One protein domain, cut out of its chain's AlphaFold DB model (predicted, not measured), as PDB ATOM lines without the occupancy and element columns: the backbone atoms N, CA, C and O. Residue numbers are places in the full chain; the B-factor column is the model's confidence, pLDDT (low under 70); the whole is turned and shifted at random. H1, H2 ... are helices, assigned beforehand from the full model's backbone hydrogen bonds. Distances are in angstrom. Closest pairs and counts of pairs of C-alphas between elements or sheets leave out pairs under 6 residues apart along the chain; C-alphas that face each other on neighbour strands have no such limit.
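Overview. This is residues 455 to 474 and 495 to 613 of the 702 residues of the protein "Huntingtin" of Araneus ventricosus (UniProt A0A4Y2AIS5). Two helical hairpins, H2 with H3 and H5 with H6, make an up-and-down bundle of four helices, with H2 as the longest and H4 crossing it steeply at the end where H2 begins. Short H1 sits at that same end of H2, and residues 568 to 573 stick out. The printed part has 139 residues with six named helices, H1 to H6 in chain order, and no named strand: all helix. It is compact, with a radius of gyration of the C-alphas of 15.6 A and spans of 48 by 34 by 32 A.

Arrangement. H2, residues 496 to 521, is the hub, touching four helices. With residues 508 to 515 alone it touches H3, residues 530 to 548, at a shallow tilt of 27 degrees, opposite ways; the closest C-alphas, of Val 511 and Ala 536, are 6.7 A apart. H5, residues 582 to 592, touches H2 at a shallow tilt of 29 degrees, the same way, with the C-alphas of Gly 509 and Ile 585 closest at 5.6 A. H6, residues 597 to 609, touches H3 at 16 degrees, a shallow tilt, the same way, closest at the C-alphas of Thr 544 and Ile 606, 5.9 A. H4, residues 553 to 568, touches residues 497 to 502 of H2 at a steep tilt of 64 degrees, closest at the C-alphas of Gly 497 and Leu 555, 4.7 A. H1, residues 455 to 461, touches H2 about perpendicular, at 89 degrees, closest at the C-alphas of Leu 455 and Pro 496, 5.4 A. In the six helices every O i to N i+4 pair is within hydrogen-bond range.

Along the chain. H2 is 37.1 A long from C-alpha 496 at (-0.518, 5.839, -28.907), H3 26.5 A and H4 22.6 A. H6 ends at C-alpha 609, (1.729, 26.250, -27.519).

Size, cuts and confidence. Residues 475 to 494 are not printed; C-alphas 474 and 495 are 25.8 A apart. The link from H4 to H5 is long. pLDDT is under 70 at residues 470 to 474, 521 to 528 and 567 to 578.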
ATOM      1  N   LEU A 455      -4.874   6.605 -23.795       88.94
ATOM      2  CA  LEU A 455      -3.691   6.129 -24.516       88.94
ATOM      3  C   LEU A 455      -3.426   4.632 -24.305       88.94
ATOM      4  O   LEU A 455      -3.047   3.953 -25.257       88.94
ATOM      5  N   SER A 456      -3.653   4.103 -23.097       88.12
ATOM      6  CA  SER A 456      -3.517   2.660 -22.831       88.12
ATOM      7  C   SER A 456      -4.517   1.840 -23.643       88.12
ATOM      8  O   SER A 456      -4.122   0.922 -24.354       88.12
ATOM      9  N   ARG A 457      -5.800   2.222 -23.632       88.56
ATOM     10  CA  ARG A 457      -6.827   1.533 -24.427       88.56
ATOM     11  C   ARG A 457      -6.597   1.674 -25.928       88.56
ATOM     12  O   ARG A 457      -6.859   0.727 -26.663       88.56
ATOM     13  N   LEU A 458      -6.079   2.813 -26.388       86.81
ATOM     14  CA  LEU A 458      -5.710   2.997 -27.792       86.81
ATOM     15  C   LEU A 458      -4.589   2.033 -28.216       86.81
ATOM     16  O   LEU A 458      -4.688   1.438 -29.288       86.81
ATOM     17  N   ALA A 459      -3.575   1.845 -27.363       85.94
ATOM     18  CA  ALA A 459      -2.505   0.874 -27.588       85.94
ATOM     19  C   ALA A 459      -3.040  -0.568 -27.598       85.94
ATOM     20  O   ALA A 459      -2.765  -1.310 -28.535       85.94
ATOM     21  N   ASP A 460      -3.879  -0.930 -26.620       85.56
ATOM     22  CA  ASP A 460      -4.473  -2.270 -26.515       85.56
ATOM     23  C   ASP A 460      -5.325  -2.643 -27.738       85.56
ATOM     24  O   ASP A 460      -5.424  -3.810 -28.116       85.56
ATOM     25  N   MET A 461      -6.000  -1.656 -28.333       82.94
ATOM     26  CA  MET A 461      -6.904  -1.877 -29.458       82.94
ATOM     27  C   MET A 461      -6.201  -1.886 -30.820       82.94
ATOM     28  O   MET A 461      -6.822  -2.316 -31.793       82.94
ATOM     29  N   GLY A 462      -4.960  -1.394 -30.914       75.81
ATOM     30  CA  GLY A 462      -4.203  -1.334 -32.170       75.81
ATOM     31  C   GLY A 462      -4.907  -0.541 -33.279       75.81
ATOM     32  O   GLY A 462      -4.880  -0.940 -34.443       75.81
ATOM     33  N   ILE A 463      -5.611   0.541 -32.929       77.81
ATOM     34  CA  ILE A 463      -6.388   1.321 -33.903       77.81
ATOM     35  C   ILE A 463      -5.453   2.125 -34.811       77.81
ATOM     36  O   ILE A 463      -4.611   2.883 -34.334       77.81
ATOM     37  N   THR A 464      -5.665   2.023 -36.123       74.94
ATOM     38  CA  THR A 464      -4.969   2.822 -37.139       74.94
ATOM     39  C   THR A 464      -5.822   3.992 -37.633       74.94
ATOM     40  O   THR A 464      -7.055   3.955 -37.598       74.94
ATOM     41  N   ILE A 465      -5.160   5.048 -38.113       78.50
ATOM     42  CA  ILE A 465      -5.818   6.230 -38.684       78.50
ATOM     43  C   ILE A 465      -6.349   5.877 -40.076       78.50
ATOM     44  O   ILE A 465      -5.614   5.390 -40.931       78.50
ATOM     45  N   LYS A 466      -7.641   6.132 -40.306       74.06
ATOM     46  CA  LYS A 466      -8.333   5.865 -41.584       74.06
ATOM     47  C   LYS A 466      -8.899   7.134 -42.228       74.06
ATOM     48  O   LYS A 466      -9.869   7.061 -42.985       74.06
ATOM     49  N   ILE A 467      -8.321   8.283 -41.878       77.12
ATOM     50  CA  ILE A 467      -8.634   9.604 -42.427       77.12
ATOM     51  C   ILE A 467      -7.458  10.010 -43.304       77.12
ATOM     52  O   ILE A 467      -6.322  10.021 -42.840       77.12
ATOM     53  N   TYR A 468      -7.750  10.313 -44.561       75.50
ATOM     54  CA  TYR A 468      -6.767  10.614 -45.595       75.50
ATOM     55  C   TYR A 468      -7.122  11.945 -46.263       75.50
ATOM     56  O   TYR A 468      -8.227  12.452 -46.052       75.50
ATOM     57  N   LYS A 469      -6.210  12.485 -47.082       76.19
ATOM     58  CA  LYS A 469      -6.460  13.734 -47.820       76.19
ATOM     59  C   LYS A 469      -7.732  13.677 -48.671       76.19
ATOM     60  O   LYS A 469      -8.075  12.635 -49.242       76.19
ATOM     61  N   LEU A 470      -8.414  14.815 -48.773       67.56
ATOM     62  CA  LEU A 470      -9.624  14.982 -49.569       67.56
ATOM     63  C   LEU A 470      -9.327  14.696 -51.056       67.56
ATOM     64  O   LEU A 470      -8.288  15.078 -51.586       67.56
ATOM     65  N   GLY A 471     -10.215  13.962 -51.733       58.81
ATOM     66  CA  GLY A 471     -10.034  13.574 -53.141       58.81
ATOM     67  C   GLY A 471      -9.237  12.281 -53.382       58.81
ATOM     68  O   GLY A 471      -9.254  11.762 -54.499       58.81
ATOM     69  N   LEU A 472      -8.611  11.686 -52.357       59.81
ATOM     70  CA  LEU A 472      -8.061  10.330 -52.457       59.81
ATOM     71  C   LEU A 472      -9.185   9.293 -52.295       59.81
ATOM     72  O   LEU A 472      -9.833   9.198 -51.252       59.81
ATOM     73  N   SER A 473      -9.430   8.500 -53.341       45.53
ATOM     74  CA  SER A 473     -10.492   7.488 -53.336       45.53
ATOM     75  C   SER A 473     -10.252   6.393 -52.278       45.53
ATOM     76  O   SER A 473      -9.122   5.923 -52.110       45.53
ATOM     77  N   PRO A 474     -11.330   5.848 -51.677       47.53
ATOM     78  CA  PRO A 474     -11.359   4.540 -51.029       47.53
ATOM     79  C   PRO A 474     -10.737   3.375 -51.807       47.53
ATOM     80  O   PRO A 474     -10.612   2.295 -51.258       47.53
ATOM     81  N   LEU A 495       3.629   5.158 -31.124       75.94
ATOM     82  CA  LEU A 495       3.255   5.504 -29.762       75.94
ATOM     83  C   LEU A 495       1.781   5.959 -29.783       75.94
ATOM     84  O   LEU A 495       1.424   6.779 -30.635       75.94
ATOM     85  N   PRO A 496       0.905   5.485 -28.880       81.81
ATOM     86  CA  PRO A 496      -0.518   5.839 -28.907       81.81
ATOM     87  C   PRO A 496      -0.749   7.361 -28.910       81.81
ATOM     88  O   PRO A 496      -1.673   7.846 -29.560       81.81
ATOM     89  N   GLY A 497       0.130   8.125 -28.250       83.81
ATOM     90  CA  GLY A 497       0.111   9.591 -28.283       83.81
ATOM     91  C   GLY A 497       0.357  10.172 -29.679       83.81
ATOM     92  O   GLY A 497      -0.346  11.092 -30.086       83.81
ATOM     93  N   ALA A 498       1.281   9.595 -30.452       84.69
ATOM     94  CA  ALA A 498       1.568  10.017 -31.821       84.69
ATOM     95  C   ALA A 498       0.421   9.663 -32.779       84.69
ATOM     96  O   ALA A 498       0.062  10.469 -33.633       84.69
ATOM     97  N   THR A 499      -0.208   8.496 -32.612       86.38
ATOM     98  CA  THR A 499      -1.407   8.113 -33.379       86.38
ATOM     99  C   THR A 499      -2.558   9.085 -33.128       86.38
ATOM    100  O   THR A 499      -3.226   9.520 -34.067       86.38
ATOM    101  N   PHE A 500      -2.780   9.470 -31.869       89.69
ATOM    102  CA  PHE A 500      -3.841  10.414 -31.541       89.69
ATOM    103  C   PHE A 500      -3.523  11.834 -32.042       89.69
ATOM    104  O   PHE A 500      -4.376  12.454 -32.668       89.69
ATOM    105  N   ALA A 501      -2.289  12.319 -31.875       89.94
ATOM    106  CA  ALA A 501      -1.864  13.617 -32.406       89.94
ATOM    107  C   ALA A 501      -1.997  13.689 -33.938       89.94
ATOM    108  O   ALA A 501      -2.585  14.635 -34.463       89.94
ATOM    109  N   ARG A 502      -1.547  12.653 -34.663       88.19
ATOM    110  CA  ARG A 502      -1.720  12.571 -36.121       88.19
ATOM    111  C   ARG A 502      -3.193  12.593 -36.516       88.19
ATOM    112  O   ARG A 502      -3.548  13.321 -37.434       88.19
ATOM    113  N   PHE A 503      -4.061  11.859 -35.815       91.12
ATOM    114  CA  PHE A 503      -5.507  11.907 -36.057       91.12
ATOM    115  C   PHE A 503      -6.059  13.337 -35.958       91.12
ATOM    116  O   PHE A 503      -6.779  13.768 -36.855       91.12
ATOM    117  N   LEU A 504      -5.692  14.082 -34.910       92.88
ATOM    118  CA  LEU A 504      -6.140  15.464 -34.713       92.88
ATOM    119  C   LEU A 504      -5.702  16.375 -35.873       92.88
ATOM    120  O   LEU A 504      -6.534  17.100 -36.422       92.88
ATOM    121  N   PHE A 505      -4.443  16.284 -36.309       91.06
ATOM    122  CA  PHE A 505      -3.959  17.050 -37.463       91.06
ATOM    123  C   PHE A 505      -4.638  16.647 -38.777       91.06
ATOM    124  O   PHE A 505      -4.960  17.518 -39.580       91.06
ATOM    125  N   GLN A 506      -4.938  15.359 -38.985       90.56
ATOM    126  CA  GLN A 506      -5.682  14.922 -40.172       90.56
ATOM    127  C   GLN A 506      -7.113  15.471 -40.192       90.56
ATOM    128  O   GLN A 506      -7.568  15.937 -41.233       90.56
ATOM    129  N   VAL A 507      -7.817  15.459 -39.052       92.50
ATOM    130  CA  VAL A 507      -9.150  16.077 -38.945       92.50
ATOM    131  C   VAL A 507      -9.071  17.561 -39.288       92.50
ATOM    132  O   VAL A 507      -9.880  18.050 -40.076       92.50
ATOM    133  N   LEU A 508      -8.078  18.267 -38.740       93.69
ATOM    134  CA  LEU A 508      -7.884  19.685 -39.015       93.69
ATOM    135  C   LEU A 508      -7.623  19.945 -40.506       93.69
ATOM    136  O   LEU A 508      -8.279  20.805 -41.089       93.69
ATOM    137  N   GLY A 509      -6.733  19.172 -41.133       90.00
ATOM    138  CA  GLY A 509      -6.423  19.287 -42.559       90.00
ATOM    139  C   GLY A 509      -7.661  19.147 -43.447       90.00
ATOM    140  O   GLY A 509      -7.903  20.008 -44.291       90.00
ATOM    141  N   VAL A 510      -8.507  18.140 -43.195       90.38
ATOM    142  CA  VAL A 510      -9.760  17.941 -43.949       90.38
ATOM    143  C   VAL A 510     -10.716  19.131 -43.795       90.38
ATOM    144  O   VAL A 510     -11.298  19.591 -44.779       90.38
ATOM    145  N   VAL A 511     -10.896  19.638 -42.572       91.31
ATOM    146  CA  VAL A 511     -11.819  20.755 -42.298       91.31
ATOM    147  C   VAL A 511     -11.343  22.038 -42.969       91.31
ATOM    148  O   VAL A 511     -12.134  22.729 -43.610       91.31
ATOM    149  N   VAL A 512     -10.052  22.349 -42.852       91.12
ATOM    150  CA  VAL A 512      -9.467  23.566 -43.424       91.12
ATOM    151  C   VAL A 512      -9.445  23.485 -44.951       91.12
ATOM    152  O   VAL A 512      -9.785  24.467 -45.607       91.12
ATOM    153  N   GLU A 513      -9.139  22.322 -45.537       89.56
ATOM    154  CA  GLU A 513      -9.239  22.132 -46.988       89.56
ATOM    155  C   GLU A 513     -10.686  22.279 -47.481       89.56
ATOM    156  O   GLU A 513     -10.933  22.928 -48.496       89.56
ATOM    157  N   SER A 514     -11.671  21.755 -46.747       88.06
ATOM    158  CA  SER A 514     -13.085  21.946 -47.089       88.06
ATOM    159  C   SER A 514     -13.517  23.413 -47.000       88.06
ATOM    160  O   SER A 514     -14.281  23.873 -47.849       88.06
ATOM    161  N   LEU A 515     -13.043  24.161 -45.997       88.50
ATOM    162  CA  LEU A 515     -13.289  25.603 -45.884       88.50
ATOM    163  C   LEU A 515     -12.628  26.373 -47.032       88.50
ATOM    164  O   LEU A 515     -13.247  27.271 -47.599       88.50
ATOM    165  N   TYR A 516     -11.406  25.990 -47.410       88.31
ATOM    166  CA  TYR A 516     -10.696  26.548 -48.556       88.31
ATOM    167  C   TYR A 516     -11.457  26.304 -49.866       88.31
ATOM    168  O   TYR A 516     -11.749  27.251 -50.595       88.31
ATOM    169  N   ASN A 517     -11.848  25.057 -50.137       85.38
ATOM    170  CA  ASN A 517     -12.605  24.703 -51.337       85.38
ATOM    171  C   ASN A 517     -13.937  25.461 -51.403       85.38
ATOM    172  O   ASN A 517     -14.318  25.937 -52.469       85.38
ATOM    173  N   HIS A 518     -14.621  25.653 -50.272       78.69
ATOM    174  CA  HIS A 518     -15.848  26.451 -50.237       78.69
ATOM    175  C   HIS A 518     -15.603  27.935 -50.517       78.69
ATOM    176  O   HIS A 518     -16.305  28.524 -51.336       78.69
ATOM    177  N   ALA A 519     -14.594  28.530 -49.874       78.94
ATOM    178  CA  ALA A 519     -14.271  29.947 -50.028       78.94
ATOM    179  C   ALA A 519     -13.831  30.304 -51.459       78.94
ATOM    180  O   ALA A 519     -14.105  31.409 -51.923       78.94
ATOM    181  N   TYR A 520     -13.172  29.377 -52.164       74.94
ATOM    182  CA  TYR A 520     -12.561  29.642 -53.469       74.94
ATOM    183  C   TYR A 520     -13.269  28.999 -54.675       74.94
ATOM    184  O   TYR A 520     -13.082  29.493 -55.786       74.94
ATOM    185  N   MET A 521     -14.074  27.937 -54.513       66.25
ATOM    186  CA  MET A 521     -14.679  27.222 -55.656       66.25
ATOM    187  C   MET A 521     -16.168  27.515 -55.914       66.25
ATOM    188  O   MET A 521     -16.618  27.303 -57.039       66.25
ATOM    189  N   HIS A 522     -16.950  28.016 -54.948       58.28
ATOM    190  CA  HIS A 522     -18.407  28.182 -55.109       58.28
ATOM    191  C   HIS A 522     -18.827  29.647 -55.354       58.28
ATOM    192  O   HIS A 522     -19.357  30.332 -54.488       58.28
ATOM    193  N   SER A 523     -18.633  30.138 -56.581       45.53
ATOM    194  CA  SER A 523     -18.926  31.525 -56.985       45.53
ATOM    195  C   SER A 523     -20.410  31.868 -57.233       45.53
ATOM    196  O   SER A 523     -20.690  32.956 -57.733       45.53
ATOM    197  N   LEU A 524     -21.385  30.999 -56.918       44.47
ATOM    198  CA  LEU A 524     -22.785  31.212 -57.349       44.47
ATOM    199  C   LEU A 524     -23.900  30.928 -56.324       44.47
ATOM    200  O   LEU A 524     -25.063  31.184 -56.633       44.47
ATOM    201  N   GLN A 525     -23.598  30.484 -55.100       41.34
ATOM    202  CA  GLN A 525     -24.574  30.458 -54.000       41.34
ATOM    203  C   GLN A 525     -23.861  30.814 -52.693       41.34
ATOM    204  O   GLN A 525     -23.082  30.017 -52.180       41.34
ATOM    205  N   PHE A 526     -24.128  32.007 -52.155       43.16
ATOM    206  CA  PHE A 526     -23.781  32.373 -50.779       43.16
ATOM    207  C   PHE A 526     -24.648  31.545 -49.812       43.16
ATOM    208  O   PHE A 526     -25.604  32.047 -49.228       43.16
ATOM    209  N   SER A 527     -24.381  30.246 -49.686       50.91
ATOM    210  CA  SER A 527     -24.722  29.531 -48.461       50.91
ATOM    211  C   SER A 527     -23.539  29.719 -47.524       50.91
ATOM    212  O   SER A 527     -22.463  29.151 -47.738       50.91
ATOM    213  N   ASP A 528     -23.713  30.577 -46.529       56.78
ATOM    214  CA  ASP A 528     -22.718  30.812 -45.498       56.78
ATOM    215  C   ASP A 528     -22.375  29.479 -44.811       56.78
ATOM    216  O   ASP A 528     -23.175  28.941 -44.046       56.78
ATOM    217  N   ASN A 529     -21.168  28.940 -45.034       71.19
ATOM    218  CA  ASN A 529     -20.624  27.801 -44.270       71.19
ATOM    219  C   ASN A 529     -20.230  28.233 -42.843       71.19
ATOM    220  O   ASN A 529     -19.196  27.840 -42.299       71.19
ATOM    221  N   VAL A 530     -21.071  29.060 -42.218       84.69
ATOM    222  CA  VAL A 530     -20.939  29.510 -40.832       84.69
ATOM    223  C   VAL A 530     -20.876  28.304 -39.907       84.69
ATOM    224  O   VAL A 530     -20.061  28.300 -38.991       84.69
ATOM    225  N   PHE A 531     -21.646  27.249 -40.186       90.38
ATOM    226  CA  PHE A 531     -21.643  26.061 -39.340       90.38
ATOM    227  C   PHE A 531     -20.299  25.317 -39.353       90.38
ATOM    228  O   PHE A 531     -19.753  25.048 -38.287       90.38
ATOM    229  N   LEU A 532     -19.707  25.046 -40.524       90.38
ATOM    230  CA  LEU A 532     -18.393  24.391 -40.598       90.38
ATOM    231  C   LEU A 532     -17.287  25.267 -39.981       90.38
ATOM    232  O   LEU A 532     -16.391  24.756 -39.314       90.38
ATOM    233  N   CYS A 533     -17.378  26.591 -40.138       91.75
ATOM    234  CA  CYS A 533     -16.474  27.539 -39.483       91.75
ATOM    235  C   CYS A 533     -16.598  27.485 -37.945       91.75
ATOM    236  O   CYS A 533     -15.589  27.406 -37.244       91.75
ATOM    237  N   GLN A 534     -17.821  27.441 -37.406       92.50
ATOM    238  CA  GLN A 534     -18.070  27.258 -35.969       92.50
ATOM    239  C   GLN A 534     -17.528  25.912 -35.466       92.50
ATOM    240  O   GLN A 534     -16.886  25.857 -34.418       92.50
ATOM    241  N   GLN A 535     -17.718  24.833 -36.232       93.88
ATOM    242  CA  GLN A 535     -17.155  23.517 -35.924       93.88
ATOM    243  C   GLN A 535     -15.621  23.532 -35.898       93.88
ATOM    244  O   GLN A 535     -15.022  22.956 -34.989       93.88
ATOM    245  N   ALA A 536     -14.984  24.212 -36.854       94.50
ATOM    246  CA  ALA A 536     -13.536  24.392 -36.882       94.50
ATOM    247  C   ALA A 536     -13.048  25.182 -35.658       94.50
ATOM    248  O   ALA A 536     -12.083  24.776 -35.015       94.50
ATOM    249  N   SER A 537     -13.751  26.252 -35.276       94.25
ATOM    250  CA  SER A 537     -13.405  27.026 -34.078       94.25
ATOM    251  C   SER A 537     -13.532  26.192 -32.798       94.25
ATOM    252  O   SER A 537     -12.642  26.232 -31.951       94.25
ATOM    253  N   HIS A 538     -14.571  25.355 -32.675       94.44
ATOM    254  CA  HIS A 538     -14.689  24.408 -31.561       94.44
ATOM    255  C   HIS A 538     -13.563  23.370 -31.540       94.44
ATOM    256  O   HIS A 538     -13.059  23.046 -30.466       94.44
ATOM    257  N   LEU A 539     -13.142  22.870 -32.705       96.44
ATOM    258  CA  LEU A 539     -12.018  21.941 -32.802       96.44
ATOM    259  C   LEU A 539     -10.722  22.593 -32.300       96.44
ATOM    260  O   LEU A 539     -10.036  22.012 -31.460       96.44
ATOM    261  N   LEU A 540     -10.423  23.811 -32.764       95.81
ATOM    262  CA  LEU A 540      -9.244  24.569 -32.335       95.81
ATOM    263  C   LEU A 540      -9.306  24.893 -30.836       95.81
ATOM    264  O   LEU A 540      -8.310  24.745 -30.137       95.81
ATOM    265  N   LEU A 541     -10.481  25.233 -30.304       95.12
ATOM    266  CA  LEU A 541     -10.672  25.436 -28.867       95.12
ATOM    267  C   LEU A 541     -10.357  24.168 -28.052       95.12
ATOM    268  O   LEU A 541      -9.717  24.249 -27.002       95.12
ATOM    269  N   TYR A 542     -10.755  22.989 -28.543       95.06
ATOM    270  CA  TYR A 542     -10.409  21.714 -27.906       95.06
ATOM    271  C   TYR A 542      -8.909  21.426 -27.983       95.06
ATOM    272  O   TYR A 542      -8.353  20.895 -27.023       95.06
ATOM    273  N   PHE A 543      -8.241  21.799 -29.078       94.62
ATOM    274  CA  PHE A 543      -6.787  21.654 -29.213       94.62
ATOM    275  C   PHE A 543      -6.064  22.556 -28.216       94.62
ATOM    276  O   PHE A 543      -5.222  22.067 -27.466       94.62
ATOM    277  N   THR A 544      -6.460  23.830 -28.129       93.31
ATOM    278  CA  THR A 544      -5.943  24.774 -27.129       93.31
ATOM    279  C   THR A 544      -6.097  24.208 -25.718       93.31
ATOM    280  O   THR A 544      -5.130  24.178 -24.967       93.31
ATOM    281  N   TYR A 545      -7.263  23.654 -25.361       93.50
ATOM    282  CA  TYR A 545      -7.445  22.996 -24.062       93.50
ATOM    283  C   TYR A 545      -6.528  21.790 -23.852       93.50
ATOM    284  O   TYR A 545      -5.905  21.682 -22.795       93.50
ATOM    285  N   MET A 546      -6.432  20.879 -24.823       90.94
ATOM    286  CA  MET A 546      -5.590  19.687 -24.686       90.94
ATOM    287  C   MET A 546      -4.114  20.061 -24.498       90.94
ATOM    288  O   MET A 546      -3.456  19.497 -23.625       90.94
ATOM    289  N   PHE A 547      -3.614  21.049 -25.243       91.56
ATOM    290  CA  PHE A 547      -2.207  21.440 -25.188       91.56
ATOM    291  C   PHE A 547      -1.866  22.376 -24.016       91.56
ATOM    292  O   PHE A 547      -0.807  22.207 -23.416       91.56
ATOM    293  N   GLN A 548      -2.766  23.285 -23.622       89.56
ATOM    294  CA  GLN A 548      -2.508  24.294 -22.582       89.56
ATOM    295  C   GLN A 548      -2.851  23.828 -21.155       89.56
ATOM    296  O   GLN A 548      -2.175  24.205 -20.202       89.56
ATOM    297  N   SER A 549      -3.880  22.993 -20.966       86.94
ATOM    298  CA  SER A 549      -4.365  22.621 -19.619       86.94
ATOM    299  C   SER A 549      -3.386  21.751 -18.814       86.94
ATOM    300  O   SER A 549      -3.568  21.555 -17.612       86.94
ATOM    301  N   GLY A 550      -2.378  21.169 -19.473       84.75
ATOM    302  CA  GLY A 550      -1.419  20.249 -18.862       84.75
ATOM    303  C   GLY A 550      -2.001  18.886 -18.465       84.75
ATOM    304  O   GLY A 550      -1.302  18.120 -17.799       84.75
ATOM    305  N   THR A 551      -3.245  18.583 -18.861       86.12
ATOM    306  CA  THR A 551      -3.916  17.288 -18.643       86.12
ATOM    307  C   THR A 551      -3.557  16.235 -19.696       86.12
ATOM    308  O   THR A 551      -3.597  15.048 -19.383       86.12
ATOM    309  N   PHE A 552      -3.166  16.663 -20.904       88.12
ATOM    310  CA  PHE A 552      -2.777  15.802 -22.028       88.12
ATOM    311  C   PHE A 552      -1.283  15.945 -22.386       88.12
ATOM    312  O   PHE A 552      -0.922  16.280 -23.512       88.12
ATOM    313  N   ARG A 553      -0.382  15.732 -21.418       89.19
ATOM    314  CA  ARG A 553       1.057  16.020 -21.591       89.19
ATOM    315  C   ARG A 553       1.728  15.116 -22.617       89.19
ATOM    316  O   ARG A 553       2.536  15.600 -23.403       89.19
ATOM    317  N   ARG A 554       1.425  13.813 -22.612       87.88
ATOM    318  CA  ARG A 554       2.049  12.851 -23.542       87.88
ATOM    319  C   ARG A 554       1.600  13.112 -24.976       87.88
ATOM    320  O   ARG A 554       2.410  12.988 -25.895       87.88
ATOM    321  N   LEU A 555       0.338  13.491 -25.159       90.31
ATOM    322  CA  LEU A 555      -0.208  13.939 -26.435       90.31
ATOM    323  C   LEU A 555       0.505  15.206 -26.917       90.31
ATOM    324  O   LEU A 555       0.981  15.212 -28.048       90.31
ATOM    325  N   THR A 556       0.647  16.229 -26.064       89.44
ATOM    326  CA  THR A 556       1.377  17.466 -26.398       89.44
ATOM    327  C   THR A 556       2.815  17.169 -26.814       89.44
ATOM    328  O   THR A 556       3.254  17.616 -27.869       89.44
ATOM    329  N   THR A 557       3.546  16.352 -26.044       89.94
ATOM    330  CA  THR A 557       4.917  15.960 -26.401       89.94
ATOM    331  C   THR A 557       4.963  15.214 -27.734       89.94
ATOM    332  O   THR A 557       5.830  15.501 -28.549       89.94
ATOM    333  N   SER A 558       4.015  14.307 -27.989       87.69
ATOM    334  CA  SER A 558       3.945  13.569 -29.260       87.69
ATOM    335  C   SER A 558       3.622  14.485 -30.449       87.69
ATOM    336  O   SER A 558       4.141  14.287 -31.542       87.69
ATOM    337  N   ALA A 559       2.777  15.499 -30.255       88.75
ATOM    338  CA  ALA A 559       2.496  16.506 -31.275       88.75
ATOM    339  C   ALA A 559       3.744  17.355 -31.580       88.75
ATOM    340  O   ALA A 559       4.070  17.564 -32.747       88.75
ATOM    341  N   MET A 560       4.491  17.762 -30.545       87.56
ATOM    342  CA  MET A 560       5.763  18.481 -30.697       87.56
ATOM    343  C   MET A 560       6.834  17.643 -31.413       87.56
ATOM    344  O   MET A 560       7.603  18.192 -32.198       87.56
ATOM    345  N   THR A 561       6.914  16.329 -31.163       86.94
ATOM    346  CA  THR A 561       7.874  15.461 -31.870       86.94
ATOM    347  C   THR A 561       7.517  15.314 -33.343       86.94
ATOM    348  O   THR A 561       8.408  15.454 -34.168       86.94
ATOM    349  N   ILE A 562       6.230  15.142 -33.682       83.75
ATOM    350  CA  ILE A 562       5.769  15.078 -35.082       83.75
ATOM    351  C   ILE A 562       6.145  16.361 -35.834       83.75
ATOM    352  O   ILE A 562       6.688  16.296 -36.931       83.75
ATOM    353  N   ILE A 563       5.918  17.525 -35.217       84.38
ATOM    354  CA  ILE A 563       6.302  18.823 -35.787       84.38
ATOM    355  C   ILE A 563       7.810  18.894 -36.062       84.38
ATOM    356  O   ILE A 563       8.225  19.324 -37.136       84.38
ATOM    357  N   LYS A 564       8.643  18.480 -35.101       83.19
ATOM    358  CA  LYS A 564      10.108  18.535 -35.232       83.19
ATOM    359  C   LYS A 564      10.643  17.554 -36.274       83.19
ATOM    360  O   LYS A 564      11.553  17.915 -37.012       83.19
ATOM    361  N   GLU A 565      10.076  16.351 -36.336       79.38
ATOM    362  CA  GLU A 565      10.399  15.338 -37.346       79.38
ATOM    363  C   GLU A 565      10.105  15.882 -38.754       79.38
ATOM    364  O   GLU A 565      11.012  15.939 -39.584       79.38
ATOM    365  N   GLU A 566       8.901  16.418 -38.988       75.38
ATOM    366  CA  GLU A 566       8.510  16.989 -40.287       75.38
ATOM    367  C   GLU A 566       9.336  18.227 -40.687       75.38
ATOM    368  O   GLU A 566       9.610  18.433 -41.870       75.38
ATOM    369  N   LEU A 567       9.774  19.047 -39.723       67.38
ATOM    370  CA  LEU A 567      10.674  20.180 -39.983       67.38
ATOM    371  C   LEU A 567      12.096  19.740 -40.361       67.38
ATOM    372  O   LEU A 567      12.778  20.459 -41.091       67.38
ATOM    373  N   SER A 568      12.550  18.590 -39.858       61.03
ATOM    374  CA  SER A 568      13.899  18.067 -40.106       61.03
ATOM    375  C   SER A 568      14.036  17.307 -41.432       61.03
ATOM    376  O   SER A 568      15.123  17.272 -42.002       61.03
ATOM    377  N   GLU A 569      12.941  16.757 -41.965       57.62
ATOM    378  CA  GLU A 569      12.913  15.921 -43.178       57.62
ATOM    379  C   GLU A 569      12.678  16.705 -44.491       57.62
ATOM    380  O   GLU A 569      12.159  16.162 -45.464       57.62
ATOM    381  N   GLN A 570      13.082  17.979 -44.576       48.81
ATOM    382  CA  GLN A 570      12.803  18.850 -45.739       48.81
ATOM    383  C   GLN A 570      13.398  18.394 -47.096       48.81
ATOM    384  O   GLN A 570      13.099  19.017 -48.113       48.81
ATOM    385  N   GLU A 571      14.184  17.311 -47.164       42.06
ATOM    386  CA  GLU A 571      14.870  16.874 -48.396       42.06
ATOM    387  C   GLU A 571      14.467  15.490 -48.944       42.06
ATOM    388  O   GLU A 571      14.922  15.119 -50.028       42.06
ATOM    389  N   VAL A 572      13.583  14.731 -48.283       38.88
ATOM    390  CA  VAL A 572      13.110  13.433 -48.810       38.88
ATOM    391  C   VAL A 572      11.597  13.495 -49.034       38.88
ATOM    392  O   VAL A 572      10.865  13.850 -48.113       38.88
ATOM    393  N   PRO A 573      11.074  13.168 -50.235       43.31
ATOM    394  CA  PRO A 573       9.633  13.102 -50.436       43.31
ATOM    395  C   PRO A 573       9.065  12.030 -49.502       43.31
ATOM    396  O   PRO A 573       9.408  10.857 -49.631       43.31
ATOM    397  N   SER A 574       8.226  12.453 -48.552       43.88
ATOM    398  CA  SER A 574       7.650  11.596 -47.513       43.88
ATOM    399  C   SER A 574       7.127  10.277 -48.096       43.88
ATOM    400  O   SER A 574       6.346  10.295 -49.053       43.88
ATOM    401  N   GLU A 575       7.455   9.148 -47.465       46.81
ATOM    402  CA  GLU A 575       6.932   7.812 -47.807       46.81
ATOM    403  C   GLU A 575       5.392   7.695 -47.681       46.81
ATOM    404  O   GLU A 575       4.801   6.698 -48.103       46.81
ATOM    405  N   TYR A 576       4.709   8.736 -47.184       50.38
ATOM    406  CA  TYR A 576       3.265   8.762 -46.940       50.38
ATOM    407  C   TYR A 576       2.553   9.930 -47.656       50.38
ATOM    408  O   TYR A 576       2.080  10.857 -47.002       50.38
ATOM    409  N   PRO A 577       2.332   9.869 -48.986       60.25
ATOM    410  CA  PRO A 577       1.579  10.885 -49.748       60.25
ATOM    411  C   PRO A 577       0.080  10.983 -49.379       60.25
ATOM    412  O   PRO A 577      -0.692  11.676 -50.040       60.25
ATOM    413  N   VAL A 578      -0.351  10.253 -48.350       68.12
ATOM    414  CA  VAL A 578      -1.750   9.960 -48.024       68.12
ATOM    415  C   VAL A 578      -2.275  10.832 -46.866       68.12
ATOM    416  O   VAL A 578      -3.486  11.028 -46.754       68.12
ATOM    417  N   TYR A 579      -1.382  11.400 -46.048       79.75
ATOM    418  CA  TYR A 579      -1.709  12.225 -44.876       79.75
ATOM    419  C   TYR A 579      -1.277  13.683 -45.069       79.75
ATOM    420  O   TYR A 579      -0.258  13.938 -45.707       79.75
ATOM    421  N   TYR A 580      -2.046  14.636 -44.530       82.00
ATOM    422  CA  TYR A 580      -1.665  16.054 -44.495       82.00
ATOM    423  C   TYR A 580      -0.387  16.257 -43.697       82.00
ATOM    424  O   TYR A 580      -0.301  15.771 -42.568       82.00
ATOM    425  N   THR A 581       0.546  17.003 -44.280       86.00
ATOM    426  CA  THR A 581       1.718  17.525 -43.568       86.00
ATOM    427  C   THR A 581       1.385  18.871 -42.939       86.00
ATOM    428  O   THR A 581       0.457  19.571 -43.364       86.00
ATOM    429  N   ILE A 582       2.149  19.278 -41.934       85.50
ATOM    430  CA  ILE A 582       1.894  20.537 -41.225       85.50
ATOM    431  C   ILE A 582       2.112  21.745 -42.146       85.50
ATOM    432  O   ILE A 582       1.294  22.666 -42.155       85.50
ATOM    433  N   ASN A 583       3.109  21.687 -43.033       84.69
ATOM    434  CA  ASN A 583       3.340  22.715 -44.054       84.69
ATOM    435  C   ASN A 583       2.160  22.847 -45.043       84.69
ATOM    436  O   ASN A 583       1.850  23.941 -45.515       84.69
ATOM    437  N   GLU A 584       1.457  21.758 -45.373       85.50
ATOM    438  CA  GLU A 584       0.233  21.843 -46.184       85.50
ATOM    439  C   GLU A 584      -0.900  22.542 -45.427       85.50
ATOM    440  O   GLU A 584      -1.555  23.423 -45.988       85.50
ATOM    441  N   ILE A 585      -1.096  22.196 -44.151       88.31
ATOM    442  CA  ILE A 585      -2.102  22.822 -43.280       88.31
ATOM    443  C   ILE A 585      -1.826  24.327 -43.137       88.31
ATOM    444  O   ILE A 585      -2.743  25.136 -43.277       88.31
ATOM    445  N   GLU A 586      -0.569  24.728 -42.949       88.25
ATOM    446  CA  GLU A 586      -0.148  26.135 -42.909       88.25
ATOM    447  C   GLU A 586      -0.486  26.895 -44.186       88.25
ATOM    448  O   GLU A 586      -1.052  27.989 -44.133       88.25
ATOM    449  N   ASN A 587      -0.170  26.310 -45.344       87.62
ATOM    450  CA  ASN A 587      -0.476  26.920 -46.632       87.62
ATOM    451  C   ASN A 587      -1.988  27.082 -46.832       87.62
ATOM    452  O   ASN A 587      -2.423  28.068 -47.430       87.62
ATOM    453  N   LEU A 588      -2.800  26.151 -46.323       88.25
ATOM    454  CA  LEU A 588      -4.256  26.279 -46.339       88.25
ATOM    455  C   LEU A 588      -4.737  27.398 -45.400       88.25
ATOM    456  O   LEU A 588      -5.524  28.237 -45.840       88.25
ATOM    457  N   PHE A 589      -4.229  27.477 -44.164       90.12
ATOM    458  CA  PHE A 589      -4.554  28.556 -43.219       90.12
ATOM    459  C   PHE A 589      -4.186  29.942 -43.753       90.12
ATOM    460  O   PHE A 589      -4.981  30.876 -43.650       90.12
ATOM    461  N   HIS A 590      -3.021  30.068 -44.390       86.88
ATOM    462  CA  HIS A 590      -2.605  31.312 -45.027       86.88
ATOM    463  C   HIS A 590      -3.574  31.730 -46.143       86.88
ATOM    464  O   HIS A 590      -3.979  32.890 -46.212       86.88
ATOM    465  N   LYS A 591      -4.025  30.781 -46.974       87.00
ATOM    466  CA  LYS A 591      -5.011  31.053 -48.031       87.00
ATOM    467  C   LYS A 591      -6.378  31.450 -47.474       87.00
ATOM    468  O   LYS A 591      -7.031  32.297 -48.060       87.00
ATOM    469  N   ILE A 592      -6.833  30.886 -46.353       89.31
ATOM    470  CA  ILE A 592      -8.144  31.248 -45.784       89.31
ATOM    471  C   ILE A 592      -8.128  32.517 -44.918       89.31
ATOM    472  O   ILE A 592      -9.199  33.004 -44.556       89.31
ATOM    473  N   ALA A 593      -6.957  33.093 -44.621       88.00
ATOM    474  CA  ALA A 593      -6.807  34.297 -43.796       88.00
ATOM    475  C   ALA A 593      -7.682  35.501 -44.213       88.00
ATOM    476  O   ALA A 593      -8.234  36.153 -43.324       88.00
ATOM    477  N   PRO A 594      -7.905  35.790 -45.514       86.88
ATOM    478  CA  PRO A 594      -8.796  36.875 -45.925       86.88
ATOM    479  C   PRO A 594     -10.269  36.645 -45.558       86.88
ATOM    480  O   PRO A 594     -11.013  37.615 -45.426       86.88
ATOM    481  N   PHE A 595     -10.700  35.389 -45.400       87.06
ATOM    482  CA  PHE A 595     -12.101  35.010 -45.176       87.06
ATOM    483  C   PHE A 595     -12.388  34.625 -43.721       87.06
ATOM    484  O   PHE A 595     -13.427  35.001 -43.183       87.06
ATOM    485  N   TYR A 596     -11.465  33.909 -43.074       90.00
ATOM    486  CA  TYR A 596     -11.626  33.361 -41.723       90.00
ATOM    487  C   TYR A 596     -10.455  33.739 -40.798       90.00
ATOM    488  O   TYR A 596      -9.743  32.866 -40.294       90.00
ATOM    489  N   PRO A 597     -10.239  35.038 -40.540       90.81
ATOM    490  CA  PRO A 597      -9.079  35.514 -39.786       90.81
ATOM    491  C   PRO A 597      -9.052  35.056 -38.316       90.81
ATOM    492  O   PRO A 597      -7.979  34.832 -37.762       90.81
ATOM    493  N   THR A 598     -10.209  34.842 -37.680       91.75
ATOM    494  CA  THR A 598     -10.289  34.327 -36.298       91.75
ATOM    495  C   THR A 598      -9.738  32.907 -36.168       91.75
ATOM    496  O   THR A 598      -9.011  32.627 -35.218       91.75
ATOM    497  N   LEU A 599     -10.033  32.025 -37.132       92.94
ATOM    498  CA  LEU A 599      -9.515  30.652 -37.153       92.94
ATOM    499  C   LEU A 599      -7.994  30.632 -37.325       92.94
ATOM    500  O   LEU A 599      -7.323  29.823 -36.693       92.94
ATOM    501  N   VAL A 600      -7.450  31.536 -38.146       92.81
ATOM    502  CA  VAL A 600      -5.997  31.657 -38.338       92.81
ATOM    503  C   VAL A 600      -5.314  32.082 -37.042       92.81
ATOM    504  O   VAL A 600      -4.340  31.454 -36.651       92.81
ATOM    505  N   VAL A 601      -5.848  33.078 -36.327       92.69
ATOM    506  CA  VAL A 601      -5.292  33.495 -35.024       92.69
ATOM    507  C   VAL A 601      -5.375  32.360 -33.993       92.69
ATOM    508  O   VAL A 601      -4.409  32.118 -33.272       92.69
ATOM    509  N   GLN A 602      -6.480  31.607 -33.951       93.06
ATOM    510  CA  GLN A 602      -6.607  30.427 -33.082       93.06
ATOM    511  C   GLN A 602      -5.600  29.322 -33.439       93.06
ATOM    512  O   GLN A 602      -5.047  28.686 -32.543       93.06
ATOM    513  N   TRP A 603      -5.326  29.108 -34.728       94.50
ATOM    514  CA  TRP A 603      -4.292  28.178 -35.178       94.50
ATOM    515  C   TRP A 603      -2.885  28.650 -34.804       94.50
ATOM    516  O   TRP A 603      -2.113  27.866 -34.258       94.50
ATOM    517  N   CYS A 604      -2.574  29.935 -34.998       92.00
ATOM    518  CA  CYS A 604      -1.316  30.526 -34.540       92.00
ATOM    519  C   CYS A 604      -1.116  30.311 -33.032       92.00
ATOM    520  O   CYS A 604      -0.018  29.961 -32.621       92.00
ATOM    521  N   ASN A 605      -2.175  30.427 -32.222       92.88
ATOM    522  CA  ASN A 605      -2.108  30.161 -30.782       92.88
ATOM    523  C   ASN A 605      -1.803  28.687 -30.458       92.88
ATOM    524  O   ASN A 605      -1.145  28.379 -29.474       92.88
ATOM    525  N   ILE A 606      -2.267  27.739 -31.272       92.31
ATOM    526  CA  ILE A 606      -1.903  26.324 -31.099       92.31
ATOM    527  C   ILE A 606      -0.441  26.091 -31.490       92.31
ATOM    528  O   ILE A 606       0.259  25.340 -30.812       92.31
ATOM    529  N   LEU A 607       0.034  26.739 -32.555       90.06
ATOM    530  CA  LEU A 607       1.429  26.650 -32.984       90.06
ATOM    531  C   LEU A 607       2.396  27.216 -31.934       90.06
ATOM    532  O   LEU A 607       3.436  26.601 -31.694       90.06
ATOM    533  N   THR A 608       2.048  28.322 -31.262       88.75
ATOM    534  CA  THR A 608       2.856  28.850 -30.148       88.75
ATOM    535  C   THR A 608       2.918  27.861 -28.985       88.75
ATOM    536  O   THR A 608       4.016  27.531 -28.545       88.75
ATOM    537  N   LEU A 609       1.784  27.276 -28.577       88.56
ATOM    538  CA  LEU A 609       1.729  26.250 -27.519       88.56
ATOM    539  C   LEU A 609       2.549  24.983 -27.840       88.56
ATOM    540  O   LEU A 609       3.003  24.281 -26.936       88.56
ATOM    541  N   LEU A 610       2.724  24.659 -29.125       86.88
ATOM    542  CA  LEU A 610       3.510  23.510 -29.590       86.88
ATOM    543  C   LEU A 610       4.987  23.850 -29.855       86.88
ATOM    544  O   LEU A 610       5.725  23.002 -30.360       86.88
ATOM    545  N   ASN A 611       5.438  25.049 -29.478       84.44
ATOM    546  CA  ASN A 611       6.790  25.559 -29.707       84.44
ATOM    547  C   ASN A 611       7.226  25.510 -31.181       84.44
ATOM    548  O   ASN A 611       8.312  25.026 -31.513       84.44
ATOM    549  N   TYR A 612       6.350  25.970 -32.074       80.56
ATOM    550  CA  TYR A 612       6.625  26.007 -33.503       80.56
ATOM    551  C   TYR A 612       7.382  27.275 -33.925       80.56
ATOM    552  O   TYR A 612       6.801  28.357 -34.021       80.56
ATOM    553  N   ASP A 613       8.666  27.125 -34.258       76.25
ATOM    554  CA  ASP A 613       9.559  28.218 -34.677       76.25
ATOM    555  C   ASP A 613       9.918  28.161 -36.176       76.25
ATOM    556  O   ASP A 613      11.080  28.073 -36.575       76.25
TER     557      ASP A 613